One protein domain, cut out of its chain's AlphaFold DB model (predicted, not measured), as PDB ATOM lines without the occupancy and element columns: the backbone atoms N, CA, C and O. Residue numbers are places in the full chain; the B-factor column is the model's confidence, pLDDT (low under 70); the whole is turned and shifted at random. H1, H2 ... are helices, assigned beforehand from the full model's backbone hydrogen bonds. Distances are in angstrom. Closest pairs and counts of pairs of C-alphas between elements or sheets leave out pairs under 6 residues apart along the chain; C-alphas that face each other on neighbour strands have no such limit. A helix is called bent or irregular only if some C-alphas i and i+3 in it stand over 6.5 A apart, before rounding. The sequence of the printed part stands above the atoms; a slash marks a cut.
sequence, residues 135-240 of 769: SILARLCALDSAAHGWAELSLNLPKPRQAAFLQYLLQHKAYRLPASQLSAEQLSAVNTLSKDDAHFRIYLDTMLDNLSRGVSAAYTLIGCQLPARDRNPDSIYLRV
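What this domain is: This is residues 135 to 240 of the 769 residues of an uncharacterized protein of Duganella sp. Root198D2 (UniProt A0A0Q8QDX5). Six helices stand in two layers of three: H1, H3 and H5 run one way in the first, and H2, H4 and H6 run roughly the other way in the second. The chain goes back and forth between the layers from H1 at one end of the long axis to H6 near the other, where residues 226 to 240 loop out and fold back. H2, H3, H4 and H5 form an up-and-down bundle, each running against the one before. The 106 printed residues, with six named helices and no named strand, are all helix by class and compact, with a radius of gyration of the C-alphas of 13.1 A and spans of 42 by 28 by 22 A.

How they stand to each other: H1, residues 135 to 143, makes a helical hairpin with H2, residues 145 to 156, which touches it with residues 147 to 151 alone; C-alphas 141 and 147 are closest, 6.5 A. H2 makes a hairpin with H3, residues 159 to 171, touching it with residues 151 to 155 alone; C-alphas 154 and 162 are closest, 5.1 A. H1 and H3 touch at a steep tilt of 38 degrees, the same way, closest at C-alphas 136 and 167, 6.5 A. H4, residues 184 to 193, is apart from H3 but touches H2, closest at C-alphas 153 and 184, 5.7 A. H5, residues 197 to 212, touches H3, closest at C-alphas 168 and 205, 6.2 A, and makes a hairpin with H4, closest at C-alphas 191 and 200, 6.2 A. H6, residues 217 to 225, touches H4 at a shallow tilt of 18 degrees, the same way, closest at C-alphas 190 and 221, 7.0 A. It makes a hairpin with H5, closest at C-alphas 207 and 220, 6.0 A. In H1, H4, H5 and H6 every O i to N i+4 pair is within hydrogen-bond range; in H3 7 of 9 are, and in H2 3 of 8, beside 7 of 9 O i to N i+3 pairs.

Where its parts are: H1, residues 135 to 143, begins at C-alpha 135 (-22.012, 34.098, -25.397) and spans 12.2 A. H2, residues 145 to 156, spans 20.3 A, and H3, residues 159 to 171, 19.5 A. Both are only just irregular: C-alphas 146 and 149 are 6.7 A apart, and C-alphas 160 and 163 are 6.6 A apart. H4, residues 184 to 193, spans 14.3 A. H5, residues 197 to 212, is the longest at 22.1 A. H6, residues 217 to 225, spans 12.4 A and ends at C-alpha 225 (9.025, 26.462, -32.754).

The domain as a whole: The C-alphas of Ala 142 and Arg 229, the two farthest apart, are 41.8 A apart. The printed part has no cut. The link from H3 to H4, residues 172 to 183, is long; the other four links are tight. Mean pLDDT of the printed part is 91.4, and residues 229 to 236 are under 70.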
ATOM      1  N   SER A 135     -21.766  35.127 -26.409       96.06
ATOM      2  CA  SER A 135     -22.012  34.098 -25.397       96.06
ATOM      3  C   SER A 135     -20.747  33.748 -24.612       96.06
ATOM      4  O   SER A 135     -20.809  33.636 -23.388       96.06
ATOM      5  N   ILE A 136     -19.603  33.626 -25.291       96.94
ATOM      6  CA  ILE A 136     -18.306  33.351 -24.669       96.94
ATOM      7  C   ILE A 136     -17.886  34.503 -23.750       96.94
ATOM      8  O   ILE A 136     -17.588  34.265 -22.581       96.94
ATOM      9  N   LEU A 137     -17.910  35.750 -24.236       97.00
ATOM     10  CA  LEU A 137     -17.510  36.922 -23.449       97.00
ATOM     11  C   LEU A 137     -18.404  37.126 -22.221       97.00
ATOM     12  O   LEU A 137     -17.900  37.356 -21.122       97.00
ATOM     13  N   ALA A 138     -19.723  37.009 -22.391       95.88
ATOM     14  CA  ALA A 138     -20.674  37.136 -21.291       95.88
ATOM     15  C   ALA A 138     -20.448  36.047 -20.233       95.88
ATOM     16  O   ALA A 138     -20.454  36.330 -19.036       95.88
ATOM     17  N   ARG A 139     -20.196  34.804 -20.669       97.31
ATOM     18  CA  ARG A 139     -19.884  33.685 -19.773       97.31
ATOM     19  C   ARG A 139     -18.558  33.888 -19.045       97.31
ATOM     20  O   ARG A 139     -18.498  33.623 -17.851       97.31
ATOM     21  N   LEU A 140     -17.522  34.357 -19.736       96.88
ATOM     22  CA  LEU A 140     -16.215  34.633 -19.143       96.88
ATOM     23  C   LEU A 140     -16.321  35.711 -18.057       96.88
ATOM     24  O   LEU A 140     -15.900  35.474 -16.931       96.88
ATOM     25  N   CYS A 141     -16.990  36.827 -18.361       96.88
ATOM     26  CA  CYS A 141     -17.278  37.894 -17.400       96.88
ATOM     27  C   CYS A 141     -18.079  37.384 -16.189       96.88
ATOM     28  O   CYS A 141     -17.771  37.735 -15.052       96.88
ATOM     29  N   ALA A 142     -19.084  36.528 -16.423       95.38
ATOM     30  CA  ALA A 142     -19.903  35.921 -15.370       95.38
ATOM     31  C   ALA A 142     -19.126  34.976 -14.446       95.38
ATOM     32  O   ALA A 142     -19.468  34.861 -13.270       95.38
ATOM     33  N   LEU A 143     -18.121  34.280 -14.979       96.31
ATOM     34  CA  LEU A 143     -17.287  33.353 -14.218       96.31
ATOM     35  C   LEU A 143     -16.185  34.074 -13.443       96.31
ATOM     36  O   LEU A 143     -15.892  33.668 -12.321       96.31
ATOM     37  N   ASP A 144     -15.588  35.110 -14.034       95.81
ATOM     38  CA  ASP A 144     -14.572  35.942 -13.401       95.81
ATOM     39  C   ASP A 144     -14.531  37.347 -14.032       95.81
ATOM     40  O   ASP A 144     -14.180  37.534 -15.201       95.81
ATOM     41  N   SER A 145     -14.853  38.369 -13.240       91.19
ATOM     42  CA  SER A 145     -14.824  39.765 -13.681       91.19
ATOM     43  C   SER A 145     -13.406  40.274 -13.977       91.19
ATOM     44  O   SER A 145     -13.246  41.227 -14.747       91.19
ATOM     45  N   ALA A 146     -12.367  39.649 -13.411       93.69
ATOM     46  CA  ALA A 146     -10.965  39.962 -13.676       93.69
ATOM     47  C   ALA A 146     -10.452  39.350 -14.992       93.69
ATOM     48  O   ALA A 146      -9.416  39.777 -15.501       93.69
ATOM     49  N   ALA A 147     -11.203  38.435 -15.615       96.00
ATOM     50  CA  ALA A 147     -10.815  37.805 -16.878       96.00
ATOM     51  C   ALA A 147     -10.852  38.746 -18.104       96.00
ATOM     52  O   ALA A 147     -10.552  38.310 -19.216       96.00
ATOM     53  N   HIS A 148     -11.173  40.036 -17.932       95.25
ATOM     54  CA  HIS A 148     -11.069  41.024 -19.011       95.25
ATOM     55  C   HIS A 148      -9.641  41.136 -19.551       95.25
ATOM     56  O   HIS A 148      -9.492  41.291 -20.756       95.25
ATOM     57  N   GLY A 149      -8.609  40.983 -18.707       95.56
ATOM     58  CA  GLY A 149      -7.211  40.996 -19.157       95.56
ATOM     59  C   GLY A 149      -6.886  39.834 -20.103       95.56
ATOM     60  O   GLY A 149      -6.233  40.025 -21.123       95.56
ATOM     61  N   TRP A 150      -7.429  38.641 -19.838       96.88
ATOM     62  CA  TRP A 150      -7.331  37.520 -20.776       96.88
ATOM     63  C   TRP A 150      -8.050  37.819 -22.085       96.88
ATOM     64  O   TRP A 150      -7.529  37.548 -23.160       96.88
ATOM     65  N   ALA A 151      -9.253  38.382 -22.014       96.19
ATOM     66  CA  ALA A 151     -10.002  38.667 -23.222       96.19
ATOM     67  C   ALA A 151      -9.401  39.822 -24.043       96.19
ATOM     68  O   ALA A 151      -9.488  39.795 -25.269       96.19
ATOM     69  N   GLU A 152      -8.708  40.765 -23.410       97.38
ATOM     70  CA  GLU A 152      -7.905  41.790 -24.077       97.38
ATOM     71  C   GLU A 152      -6.772  41.187 -24.918       97.38
ATOM     72  O   GLU A 152      -6.565  41.636 -26.045       97.38
ATOM     73  N   LEU A 153      -6.128  40.099 -24.470       97.12
ATOM     74  CA  LEU A 153      -5.116  39.397 -25.275       97.12
ATOM     75  C   LEU A 153      -5.664  38.947 -26.636       97.12
ATOM     76  O   LEU A 153      -4.938  39.005 -27.628       97.12
ATOM     77  N   SER A 154      -6.949  38.576 -26.713       97.06
ATOM     78  CA  SER A 154      -7.581  38.151 -27.970       97.06
ATOM     79  C   SER A 154      -7.588  39.243 -29.044       97.06
ATOM     80  O   SER A 154      -7.603  38.921 -30.227       97.06
ATOM     81  N   LEU A 155      -7.495  40.525 -28.672       96.88
ATOM     82  CA  LEU A 155      -7.415  41.633 -29.631       96.88
ATOM     83  C   LEU A 155      -6.143  41.587 -30.489       96.88
ATOM     84  O   LEU A 155      -6.130  42.158 -31.576       96.88
ATOM     85  N   ASN A 156      -5.108  40.868 -30.042       96.56
ATOM     86  CA  ASN A 156      -3.866  40.656 -30.791       96.56
ATOM     87  C   ASN A 156      -3.982  39.550 -31.853       96.56
ATOM     88  O   ASN A 156      -3.026  39.283 -32.577       96.56
ATOM     89  N   LEU A 157      -5.139  38.887 -31.952       97.19
ATOM     90  CA  LEU A 157      -5.396  37.827 -32.919       97.19
ATOM     91  C   LEU A 157      -6.284  38.317 -34.076       97.19
ATOM     92  O   LEU A 157      -7.162  39.164 -33.872       97.19
ATOM     93  N   PRO A 158      -6.151  37.725 -35.280       96.00
ATOM     94  CA  PRO A 158      -7.116  37.913 -36.360       96.00
ATOM     95  C   PRO A 158      -8.536  37.542 -35.917       96.00
ATOM     96  O   PRO A 158      -8.721  36.546 -35.215       96.00
ATOM     97  N   LYS A 159      -9.550  38.285 -36.385       92.94
ATOM     98  CA  LYS A 159     -10.968  38.106 -35.999       92.94
ATOM     99  C   LYS A 159     -11.448  36.640 -35.937       92.94
ATOM    100  O   LYS A 159     -12.068  36.294 -34.934       92.94
ATOM    101  N   PRO A 160     -11.145  35.758 -36.916       90.88
ATOM    102  CA  PRO A 160     -11.583  34.356 -36.866       90.88
ATOM    103  C   PRO A 160     -11.026  33.558 -35.676       90.88
ATOM    104  O   PRO A 160     -11.670  32.628 -35.196       90.88
ATOM    105  N   ARG A 161      -9.846  33.931 -35.162       96.06
ATOM    106  CA  ARG A 161      -9.143  33.230 -34.074       96.06
ATOM    107  C   ARG A 161      -9.475  33.773 -32.682       96.06
ATOM    108  O   ARG A 161      -9.241  33.079 -31.696       96.06
ATOM    109  N   GLN A 162     -10.071  34.966 -32.588       96.31
ATOM    110  CA  GLN A 162     -10.445  35.592 -31.310       96.31
ATOM    111  C   GLN A 162     -11.456  34.738 -30.535       96.31
ATOM    112  O   GLN A 162     -11.256  34.456 -29.355       96.31
ATOM    113  N   ALA A 163     -12.517  34.275 -31.207       94.69
ATOM    114  CA  ALA A 163     -13.540  33.429 -30.590       94.69
ATOM    115  C   ALA A 163     -12.969  32.075 -30.143       94.69
ATOM    116  O   ALA A 163     -13.205  31.666 -29.008       94.69
ATOM    117  N   ALA A 164     -12.153  31.438 -30.993       94.94
ATOM    118  CA  ALA A 164     -11.477  30.186 -30.654       94.94
ATOM    119  C   ALA A 164     -10.604  30.354 -29.403       94.94
ATOM    120  O   ALA A 164     -10.681  29.541 -28.486       94.94
ATOM    121  N   PHE A 165      -9.841  31.448 -29.308       97.62
ATOM    122  CA  PHE A 165      -9.006  31.701 -28.140       97.62
ATOM    123  C   PHE A 165      -9.791  31.751 -26.831       97.62
ATOM    124  O   PHE A 165      -9.475  31.053 -25.865       97.62
ATOM    125  N   LEU A 166     -10.864  32.537 -26.822       97.12
ATOM    126  CA  LEU A 166     -11.717  32.689 -25.651       97.12
ATOM    127  C   LEU A 166     -12.473  31.390 -25.310       97.12
ATOM    128  O   LEU A 166     -12.741  31.120 -24.138       97.12
ATOM    129  N   GLN A 167     -12.797  30.572 -26.312       96.50
ATOM    130  CA  GLN A 167     -13.406  29.257 -26.118       96.50
ATOM    131  C   GLN A 167     -12.454  28.294 -25.395       96.50
ATOM    132  O   GLN A 167     -12.844  27.715 -24.379       96.50
ATOM    133  N   TYR A 168     -11.205  28.164 -25.855       96.38
ATOM    134  CA  TYR A 168     -10.212  27.303 -25.199       96.38
ATOM    135  C   TYR A 168      -9.840  27.807 -23.800       96.38
ATOM    136  O   TYR A 168      -9.653  27.008 -22.880       96.38
ATOM    137  N   LEU A 169      -9.820  29.128 -23.595       96.31
ATOM    138  CA  LEU A 169      -9.640  29.728 -22.273       96.31
ATOM    139  C   LEU A 169     -10.712  29.242 -21.280       96.31
ATOM    140  O   LEU A 169     -10.397  28.907 -20.135       96.31
ATOM    141  N   LEU A 170     -11.978  29.180 -21.715       96.12
ATOM    142  CA  LEU A 170     -13.081  28.641 -20.916       96.12
ATOM    143  C   LEU A 170     -12.959  27.128 -20.705       96.12
ATOM    144  O   LEU A 170     -13.190  26.662 -19.587       96.12
ATOM    145  N   GLN A 171     -12.600  26.377 -21.751       95.62
ATOM    146  CA  GLN A 171     -12.449  24.920 -21.712       95.62
ATOM    147  C   GLN A 171     -11.424  24.481 -20.658       95.62
ATOM    148  O   GLN A 171     -11.742  23.655 -19.804       95.62
ATOM    149  N   HIS A 172     -10.239  25.098 -20.659       94.75
ATOM    150  CA  HIS A 172      -9.150  24.793 -19.717       94.75
ATOM    151  C   HIS A 172      -9.255  25.532 -18.388       94.75
ATOM    152  O   HIS A 172      -8.439  25.342 -17.491       94.75
ATOM    153  N   LYS A 173     -10.259  26.405 -18.243       96.06
ATOM    154  CA  LYS A 173     -10.418  27.298 -17.085       96.06
ATOM    155  C   LYS A 173      -9.170  28.146 -16.800       96.06
ATOM    156  O   LYS A 173      -8.984  28.598 -15.670       96.06
ATOM    157  N   ALA A 174      -8.350  28.401 -17.820       94.81
ATOM    158  CA  ALA A 174      -7.116  29.175 -17.706       94.81
ATOM    159  C   ALA A 174      -7.381  30.639 -17.308       94.81
ATOM    160  O   ALA A 174      -6.512  31.280 -16.729       94.81
ATOM    161  N   TYR A 175      -8.615  31.130 -17.480       95.12
ATOM    162  CA  TYR A 175      -9.060  32.430 -16.962       95.12
ATOM    163  C   TYR A 175      -8.924  32.592 -15.440       95.12
ATOM    164  O   TYR A 175      -8.963  33.714 -14.953       95.12
ATOM    165  N   ARG A 176      -8.775  31.490 -14.689       95.62
ATOM    166  CA  ARG A 176      -8.519  31.505 -13.238       95.62
ATOM    167  C   ARG A 176      -7.065  31.829 -12.885       95.62
ATOM    168  O   ARG A 176      -6.761  32.049 -11.716       95.62
ATOM    169  N   LEU A 177      -6.166  31.797 -13.867       95.44
ATOM    170  CA  LEU A 177      -4.765  32.168 -13.712       95.44
ATOM    171  C   LEU A 177      -4.596  33.675 -13.953       95.44
ATOM    172  O   LEU A 177      -5.380  34.265 -14.703       95.44
ATOM    173  N   PRO A 178      -3.556  34.313 -13.387       95.75
ATOM    174  CA  PRO A 178      -3.217  35.688 -13.736       95.75
ATOM    175  C   PRO A 178      -2.994  35.830 -15.247       95.75
ATOM    176  O   PRO A 178      -2.241  35.053 -15.830       95.75
ATOM    177  N   ALA A 179      -3.600  36.840 -15.879       93.81
ATOM    178  CA  ALA A 179      -3.439  37.085 -17.318       93.81
ATOM    179  C   ALA A 179      -1.976  37.341 -17.727       93.81
ATOM    180  O   ALA A 179      -1.609  37.101 -18.869       93.81
ATOM    181  N   SER A 180      -1.117  37.746 -16.784       95.00
ATOM    182  CA  SER A 180       0.328  37.902 -16.992       95.00
ATOM    183  C   SER A 180       1.075  36.594 -17.290       95.00
ATOM    184  O   SER A 180       2.240  36.646 -17.670       95.00
ATOM    185  N   GLN A 181       0.434  35.433 -17.126       94.94
ATOM    186  CA  GLN A 181       1.005  34.125 -17.470       94.94
ATOM    187  C   GLN A 181       1.108  33.888 -18.989       94.94
ATOM    188  O   GLN A 181       1.838  32.993 -19.416       94.94
ATOM    189  N   LEU A 182       0.394  34.677 -19.802       97.00
ATOM    190  CA  LEU A 182       0.506  34.682 -21.259       97.00
ATOM    191  C   LEU A 182       0.630  36.122 -21.763       97.00
ATOM    192  O   LEU A 182      -0.278  36.928 -21.576       97.00
ATOM    193  N   SER A 183       1.730  36.447 -22.438       97.19
ATOM    194  CA  SER A 183       1.910  37.774 -23.030       97.19
ATOM    195  C   SER A 183       1.259  37.892 -24.413       97.19
ATOM    196  O   SER A 183       1.009  36.898 -25.105       97.19
ATOM    197  N   ALA A 184       1.014  39.130 -24.850       96.75
ATOM    198  CA  ALA A 184       0.533  39.409 -26.201       96.75
ATOM    199  C   ALA A 184       1.537  38.943 -27.269       96.75
ATOM    200  O   ALA A 184       1.126  38.399 -28.296       96.75
ATOM    201  N   GLU A 185       2.847  39.084 -27.017       97.44
ATOM    202  CA  GLU A 185       3.885  38.597 -27.933       97.44
ATOM    203  C   GLU A 185       3.856  37.073 -28.059       97.44
ATOM    204  O   GLU A 185       3.935  36.555 -29.171       97.44
ATOM    205  N   GLN A 186       3.691  36.345 -26.950       97.06
ATOM    206  CA  GLN A 186       3.613  34.881 -26.962       97.06
ATOM    207  C   GLN A 186       2.390  34.386 -27.738       97.06
ATOM    208  O   GLN A 186       2.507  33.483 -28.569       97.06
ATOM    209  N   LEU A 187       1.225  35.004 -27.526       96.94
ATOM    210  CA  LEU A 187       0.009  34.659 -28.262       96.94
ATOM    211  C   LEU A 187       0.139  34.972 -29.764       96.94
ATOM    212  O   LEU A 187      -0.270  34.173 -30.610       96.94
ATOM    213  N   SER A 188       0.760  36.104 -30.107       96.44
ATOM    214  CA  SER A 188       1.068  36.471 -31.494       96.44
ATOM    215  C   SER A 188       2.075  35.508 -32.140       96.44
ATOM    216  O   SER A 188       1.930  35.134 -33.308       96.44
ATOM    217  N   ALA A 189       3.059  35.025 -31.377       96.12
ATOM    218  CA  ALA A 189       4.018  34.031 -31.843       96.12
ATOM    219  C   ALA A 189       3.332  32.694 -32.160       96.12
ATOM    220  O   ALA A 189       3.569  32.136 -33.231       96.12
ATOM    221  N   VAL A 190       2.410  32.221 -31.309       95.25
ATOM    222  CA  VAL A 190       1.588  31.031 -31.608       95.25
ATOM    223  C   VAL A 190       0.807  31.222 -32.905       95.25
ATOM    224  O   VAL A 190       0.816  30.345 -33.768       95.25
ATOM    225  N   ASN A 191       0.171  32.382 -33.082       95.81
ATOM    226  CA  ASN A 191      -0.550  32.710 -34.309       95.81
ATOM    227  C   ASN A 191       0.354  32.665 -35.553       95.81
ATOM    228  O   ASN A 191      -0.056  32.114 -36.573       95.81
ATOM    229  N   THR A 192       1.569  33.204 -35.450       96.06
ATOM    230  CA  THR A 192       2.555  33.264 -36.542       96.06
ATOM    231  C   THR A 192       3.107  31.885 -36.908       96.06
ATOM    232  O   THR A 192       3.290  31.592 -38.085       96.06
ATOM    233  N   LEU A 193       3.327  31.009 -35.922       93.00
ATOM    234  CA  LEU A 193       3.793  29.631 -36.142       93.00
ATOM    235  C   LEU A 193       2.715  28.718 -36.742       93.00
ATOM    236  O   LEU A 193       3.018  27.644 -37.264       93.00
ATOM    237  N   SER A 194       1.449  29.115 -36.642       91.94
ATOM    238  CA  SER A 194       0.312  28.301 -37.063       91.94
ATOM    239  C   SER A 194       0.027  28.475 -38.551       91.94
ATOM    240  O   SER A 194      -0.416  29.541 -38.980       91.94
ATOM    241  N   LYS A 195       0.213  27.403 -39.329       89.75
ATOM    242  CA  LYS A 195      -0.008  27.390 -40.788       89.75
ATOM    243  C   LYS A 195      -1.467  27.644 -41.179       89.75
ATOM    244  O   LYS A 195      -1.739  28.256 -42.204       89.75
ATOM    245  N   ASP A 196      -2.392  27.182 -40.345       91.94
ATOM    246  CA  ASP A 196      -3.837  27.273 -40.532       91.94
ATOM    247  C   ASP A 196      -4.546  27.322 -39.165       91.94
ATOM    248  O   ASP A 196      -3.910  27.353 -38.104       91.94
ATOM    249  N   ASP A 197      -5.876  27.382 -39.185       92.06
ATOM    250  CA  ASP A 197      -6.688  27.463 -37.970       92.06
ATOM    251  C   ASP A 197      -6.701  26.162 -37.158       92.06
ATOM    252  O   ASP A 197      -6.875  26.225 -35.942       92.06
ATOM    253  N   ALA A 198      -6.488  24.998 -37.779       90.00
ATOM    254  CA  ALA A 198      -6.407  23.729 -37.057       90.00
ATOM    255  C   ALA A 198      -5.116  23.672 -36.225       90.00
ATOM    256  O   ALA A 198      -5.172  23.447 -35.016       90.00
ATOM    257  N   HIS A 199      -3.973  23.999 -36.836       89.38
ATOM    258  CA  HIS A 199      -2.688  24.121 -36.145       89.38
ATOM    259  C   HIS A 199      -2.740  25.146 -35.007       89.38
ATOM    260  O   HIS A 199      -2.256  24.869 -33.908       89.38
ATOM    261  N   PHE A 200      -3.377  26.301 -35.237       94.12
ATOM    262  CA  PHE A 200      -3.551  27.317 -34.197       94.12
ATOM    263  C   PHE A 200      -4.320  26.782 -32.994       94.12
ATOM    264  O   PHE A 200      -3.899  26.979 -31.855       94.12
ATOM    265  N   ARG A 201      -5.429  26.078 -33.239       92.94
ATOM    266  CA  ARG A 201      -6.240  25.484 -32.173       92.94
ATOM    267  C   ARG A 201      -5.458  24.448 -31.375       92.94
ATOM    268  O   ARG A 201      -5.566  24.456 -30.159       92.94
ATOM    269  N   ILE A 202      -4.638  23.620 -32.019       91.38
ATOM    270  CA  ILE A 202      -3.833  22.597 -31.331       91.38
ATOM    271  C   ILE A 202      -2.745  23.221 -30.458       91.38
ATOM    272  O   ILE A 202      -2.605  22.855 -29.287       91.38
ATOM    273  N   TYR A 203      -1.990  24.188 -30.987       93.81
ATOM    274  CA  TYR A 203      -0.978  24.897 -30.201       93.81
ATOM    275  C   TYR A 203      -1.594  25.670 -29.047       93.81
ATOM    276  O   TYR A 203      -1.053  25.658 -27.941       93.81
ATOM    277  N   LEU A 204      -2.743  26.299 -29.278       95.31
ATOM    278  CA  LEU A 204      -3.431  27.020 -28.230       95.31
ATOM    279  C   LEU A 204      -4.009  26.086 -27.157       95.31
ATOM    280  O   LEU A 204      -3.823  26.358 -25.972       95.31
ATOM    281  N   ASP A 205      -4.694  25.008 -27.556       94.44
ATOM    282  CA  ASP A 205      -5.234  23.991 -26.645       94.44
ATOM    283  C   ASP A 205      -4.132  23.475 -25.722       94.44
ATOM    284  O   ASP A 205      -4.272  23.492 -24.502       94.44
ATOM    285  N   THR A 206      -2.993  23.120 -26.315       93.44
ATOM    286  CA  THR A 206      -1.814  22.644 -25.593       93.44
ATOM    287  C   THR A 206      -1.251  23.713 -24.657       93.44
ATOM    288  O   THR A 206      -0.985  23.424 -23.494       93.44
ATOM    289  N   MET A 207      -1.069  24.951 -25.128       95.56
ATOM    290  CA  MET A 207      -0.513  26.035 -24.313       95.56
ATOM    291  C   MET A 207      -1.382  26.343 -23.095       95.56
ATOM    292  O   MET A 207      -0.853  26.517 -21.998       95.56
ATOM    293  N   LEU A 208      -2.704  26.382 -23.262       95.69
ATOM    294  CA  LEU A 208      -3.631  26.643 -22.162       95.69
ATOM    295  C   LEU A 208      -3.759  25.443 -21.209       95.69
ATOM    296  O   LEU A 208      -3.835  25.656 -19.998       95.69
ATOM    297  N   ASP A 209      -3.717  24.208 -21.717       93.81
ATOM    298  CA  ASP A 209      -3.644  22.992 -20.892       93.81
ATOM    299  C   ASP A 209      -2.363  22.989 -20.040       93.81
ATOM    300  O   ASP A 209      -2.425  22.859 -18.819       93.81
ATOM    301  N   ASN A 210      -1.204  23.242 -20.650       94.62
ATOM    302  CA  ASN A 210       0.090  23.356 -19.971       94.62
ATOM    303  C   ASN A 210       0.080  24.459 -18.897       94.62
ATOM    304  O   ASN A 210       0.462  24.206 -17.752       94.62
ATOM    305  N   LEU A 211      -0.430  25.652 -19.213       94.50
ATOM    306  CA  LEU A 211      -0.581  26.735 -18.236       94.50
ATOM    307  C   LEU A 211      -1.439  26.313 -17.038       94.50
ATOM    308  O   LEU A 211      -1.081  26.595 -15.896       94.50
ATOM    309  N   SER A 212      -2.535  25.585 -17.276       92.19
ATOM    310  CA  SER A 212      -3.394  25.063 -16.204       92.19
ATOM    311  C   SER A 212      -2.680  24.062 -15.281       92.19
ATOM    312  O   SER A 212      -3.071  23.907 -14.124       92.19
ATOM    313  N   ARG A 213      -1.600  23.437 -15.767       90.94
ATOM    314  CA  ARG A 213      -0.714  22.519 -15.032       90.94
ATOM    315  C   ARG A 213       0.509  23.214 -14.420       90.94
ATOM    316  O   ARG A 213       1.314  22.555 -13.773       90.94
ATOM    317  N   GLY A 214       0.660  24.529 -14.599       92.31
ATOM    318  CA  GLY A 214       1.804  25.299 -14.094       92.31
ATOM    319  C   GLY A 214       3.041  25.288 -15.004       92.31
ATOM    320  O   GLY A 214       4.140  25.625 -14.568       92.31
ATOM    321  N   VAL A 215       2.888  24.904 -16.270       93.44
ATOM    322  CA  VAL A 215       3.939  24.964 -17.297       93.44
ATOM    323  C   VAL A 215       3.864  26.326 -17.983       93.44
ATOM    324  O   VAL A 215       2.792  26.742 -18.417       93.44
ATOM    325  N   SER A 216       4.990  27.032 -18.104       94.25
ATOM    326  CA  SER A 216       4.990  28.388 -18.663       94.25
ATOM    327  C   SER A 216       4.642  28.420 -20.162       94.25
ATOM    328  O   SER A 216       4.971  27.511 -20.936       94.25
ATOM    329  N   ALA A 217       4.012  29.513 -20.603       94.25
ATOM    330  CA  ALA A 217       3.742  29.749 -22.022       94.25
ATOM    331  C   ALA A 217       5.040  29.825 -22.846       94.25
ATOM    332  O   ALA A 217       5.091  29.307 -23.959       94.25
ATOM    333  N   ALA A 218       6.102  30.405 -22.274       94.25
ATOM    334  CA  ALA A 218       7.423  30.478 -22.900       94.25
ATOM    335  C   ALA A 218       7.984  29.081 -23.208       94.25
ATOM    336  O   ALA A 218       8.414  28.827 -24.330       94.25
ATOM    337  N   TYR A 219       7.907  28.157 -22.246       93.69
ATOM    338  CA  TYR A 219       8.369  26.783 -22.427       93.69
ATOM    339  C   TYR A 219       7.583  26.053 -23.528       93.69
ATOM    340  O   TYR A 219       8.174  25.386 -24.377       93.69
ATOM    341  N   THR A 220       6.255  26.215 -23.559       94.19
ATOM    342  CA  THR A 220       5.416  25.612 -24.611       94.19
ATOM    343  C   THR A 220       5.728  26.197 -25.989       94.19
ATOM    344  O   THR A 220       5.794  25.462 -26.972       94.19
ATOM    345  N   LEU A 221       5.968  27.510 -26.067       94.25
ATOM    346  CA  LEU A 221       6.283  28.190 -27.321       94.25
ATOM    347  C   LEU A 221       7.581  27.671 -27.951       94.25
ATOM    348  O   LEU A 221       7.615  27.497 -29.167       94.25
ATOM    349  N   ILE A 222       8.600  27.357 -27.143       94.38
ATOM    350  CA  ILE A 222       9.825  26.697 -27.623       94.38
ATOM    351  C   ILE A 222       9.468  25.386 -28.341       94.38
ATOM    352  O   ILE A 222       9.880  25.170 -29.477       94.38
ATOM    353  N   GLY A 223       8.625  24.539 -27.740       92.38
ATOM    354  CA  GLY A 223       8.170  23.289 -28.360       92.38
ATOM    355  C   GLY A 223       7.412  23.493 -29.682       92.38
ATOM    356  O   GLY A 223       7.585  22.714 -30.625       92.38
ATOM    357  N   CYS A 224       6.617  24.563 -29.789       91.69
ATOM    358  CA  CYS A 224       5.918  24.933 -31.026       91.69
ATOM    359  C   CYS A 224       6.867  25.386 -32.149       91.69
ATOM    360  O   CYS A 224       6.538  25.205 -33.321       91.69
ATOM    361  N   GLN A 225       8.009  25.991 -31.802       92.38
ATOM    362  CA  GLN A 225       9.025  26.462 -32.754       92.38
ATOM    363  C   GLN A 225       9.885  25.322 -33.306       92.38
ATOM    364  O   GLN A 225      10.397  25.423 -34.420       92.38
ATOM    365  N   LEU A 226      10.029  24.236 -32.545       91.25
ATOM    366  CA  LEU A 226      10.820  23.081 -32.950       91.25
ATOM    367  C   LEU A 226      10.164  22.313 -34.113       91.25
ATOM    368  O   LEU A 226       8.930  22.181 -34.156       91.25
ATOM    369  N   PRO A 227      10.976  21.773 -35.045       86.94
ATOM    370  CA  PRO A 227      10.477  21.056 -36.210       86.94
ATOM    371  C   PRO A 227       9.638  19.836 -35.810       86.94
ATOM    372  O   PRO A 227       9.865  19.191 -34.785       86.94
ATOM    373  N   ALA A 228       8.650  19.522 -36.648       78.88
ATOM    374  CA  ALA A 228       7.754  18.382 -36.492       78.88
ATOM    375  C   ALA A 228       7.823  17.516 -37.746       78.88
ATOM    376  O   ALA A 228       7.684  18.034 -38.854       78.88
ATOM    377  N   ARG A 229       8.020  16.205 -37.574       68.19
ATOM    378  CA  ARG A 229       7.991  15.250 -38.691       68.19
ATOM    379  C   ARG A 229       6.563  14.997 -39.182       68.19
ATOM    380  O   ARG A 229       6.355  14.787 -40.375       68.19
ATOM    381  N   ASP A 230       5.591  15.040 -38.274       60.16
ATOM    382  CA  ASP A 230       4.231  14.629 -38.589       60.16
ATOM    383  C   ASP A 230       3.459  15.691 -39.364       60.16
ATOM    384  O   ASP A 230       3.329  16.847 -38.960       60.16
ATOM    385  N   ARG A 231       2.893  15.245 -40.489       53.75
ATOM    386  CA  ARG A 231       1.865  15.977 -41.234       53.75
ATOM    387  C   ARG A 231       0.505  15.926 -40.541       53.75
ATOM    388  O   ARG A 231      -0.379  16.668 -40.956       53.75
ATOM    389  N   ASN A 232       0.336  15.057 -39.540       57.38
ATOM    390  CA  ASN A 232      -0.897  14.951 -38.776       57.38
ATOM    391  C   ASN A 232      -0.875  15.943 -37.597       57.38
ATOM    392  O   ASN A 232      -0.062  15.786 -36.686       57.38
ATOM    393  N   PRO A 233      -1.757  16.951 -37.580       55.09
ATOM    394  CA  PRO A 233      -1.862  17.882 -36.462       55.09
ATOM    395  C   PRO A 233      -2.227  17.187 -35.132       55.09
ATOM    396  O   PRO A 233      -1.853  17.676 -34.065       55.09
ATOM    397  N   ASP A 234      -2.893  16.028 -35.173       52.09
ATOM    398  CA  ASP A 234      -3.355  15.313 -33.975       52.09
ATOM    399  C   ASP A 234      -2.225  14.615 -33.192       52.09
ATOM    400  O   ASP A 234      -2.409  14.263 -32.028       52.09
ATOM    401  N   SER A 235      -1.036  14.442 -33.784       55.28
ATOM    402  CA  SER A 235       0.114  13.789 -33.135       55.28
ATOM    403  C   SER A 235       1.091  14.768 -32.470       55.28
ATOM    404  O   SER A 235       2.206  14.406 -32.089       55.28
ATOM    405  N   ILE A 236       0.701  16.035 -32.299       61.50
ATOM    406  CA  ILE A 236       1.535  17.051 -31.652       61.50
ATOM    407  C   ILE A 236       1.581  16.800 -30.130       61.50
ATOM    408  O   ILE A 236       0.799  17.339 -29.349       61.50
ATOM    409  N   TYR A 237       2.544  15.985 -29.688       73.44
ATOM    410  CA  TYR A 237       2.824  15.698 -28.274       73.44
ATOM    411  C   TYR A 237       3.540  16.868 -27.567       73.44
ATOM    412  O   TYR A 237       4.691  16.750 -27.155       73.44
ATOM    413  N   LEU A 238       2.870  18.015 -27.418       86.94
ATOM    414  CA  LEU A 238       3.400  19.190 -26.700       86.94
ATOM    415  C   LEU A 238       2.848  19.345 -25.268       86.94
ATOM    416  O   LEU A 238       3.000  20.391 -24.637       86.94
ATOM    417  N   ARG A 239       2.189  18.315 -24.729       89.00
ATOM    418  CA  ARG A 239       1.665  18.328 -23.357       89.00
ATOM    419  C   ARG A 239       2.724  17.829 -22.380       89.00
ATOM    420  O   ARG A 239       3.248  16.729 -22.550       89.00
ATOM    421  N   VAL A 240       2.984  18.603 -21.330       87.94
ATOM    422  CA  VAL A 240       3.908  18.240 -20.244       87.94
ATOM    423  C   VAL A 240       3.269  18.512 -18.881       87.94
ATOM    424  O   VAL A 240       2.360  19.329 -18.753       87.94
TER     425      VAL A 240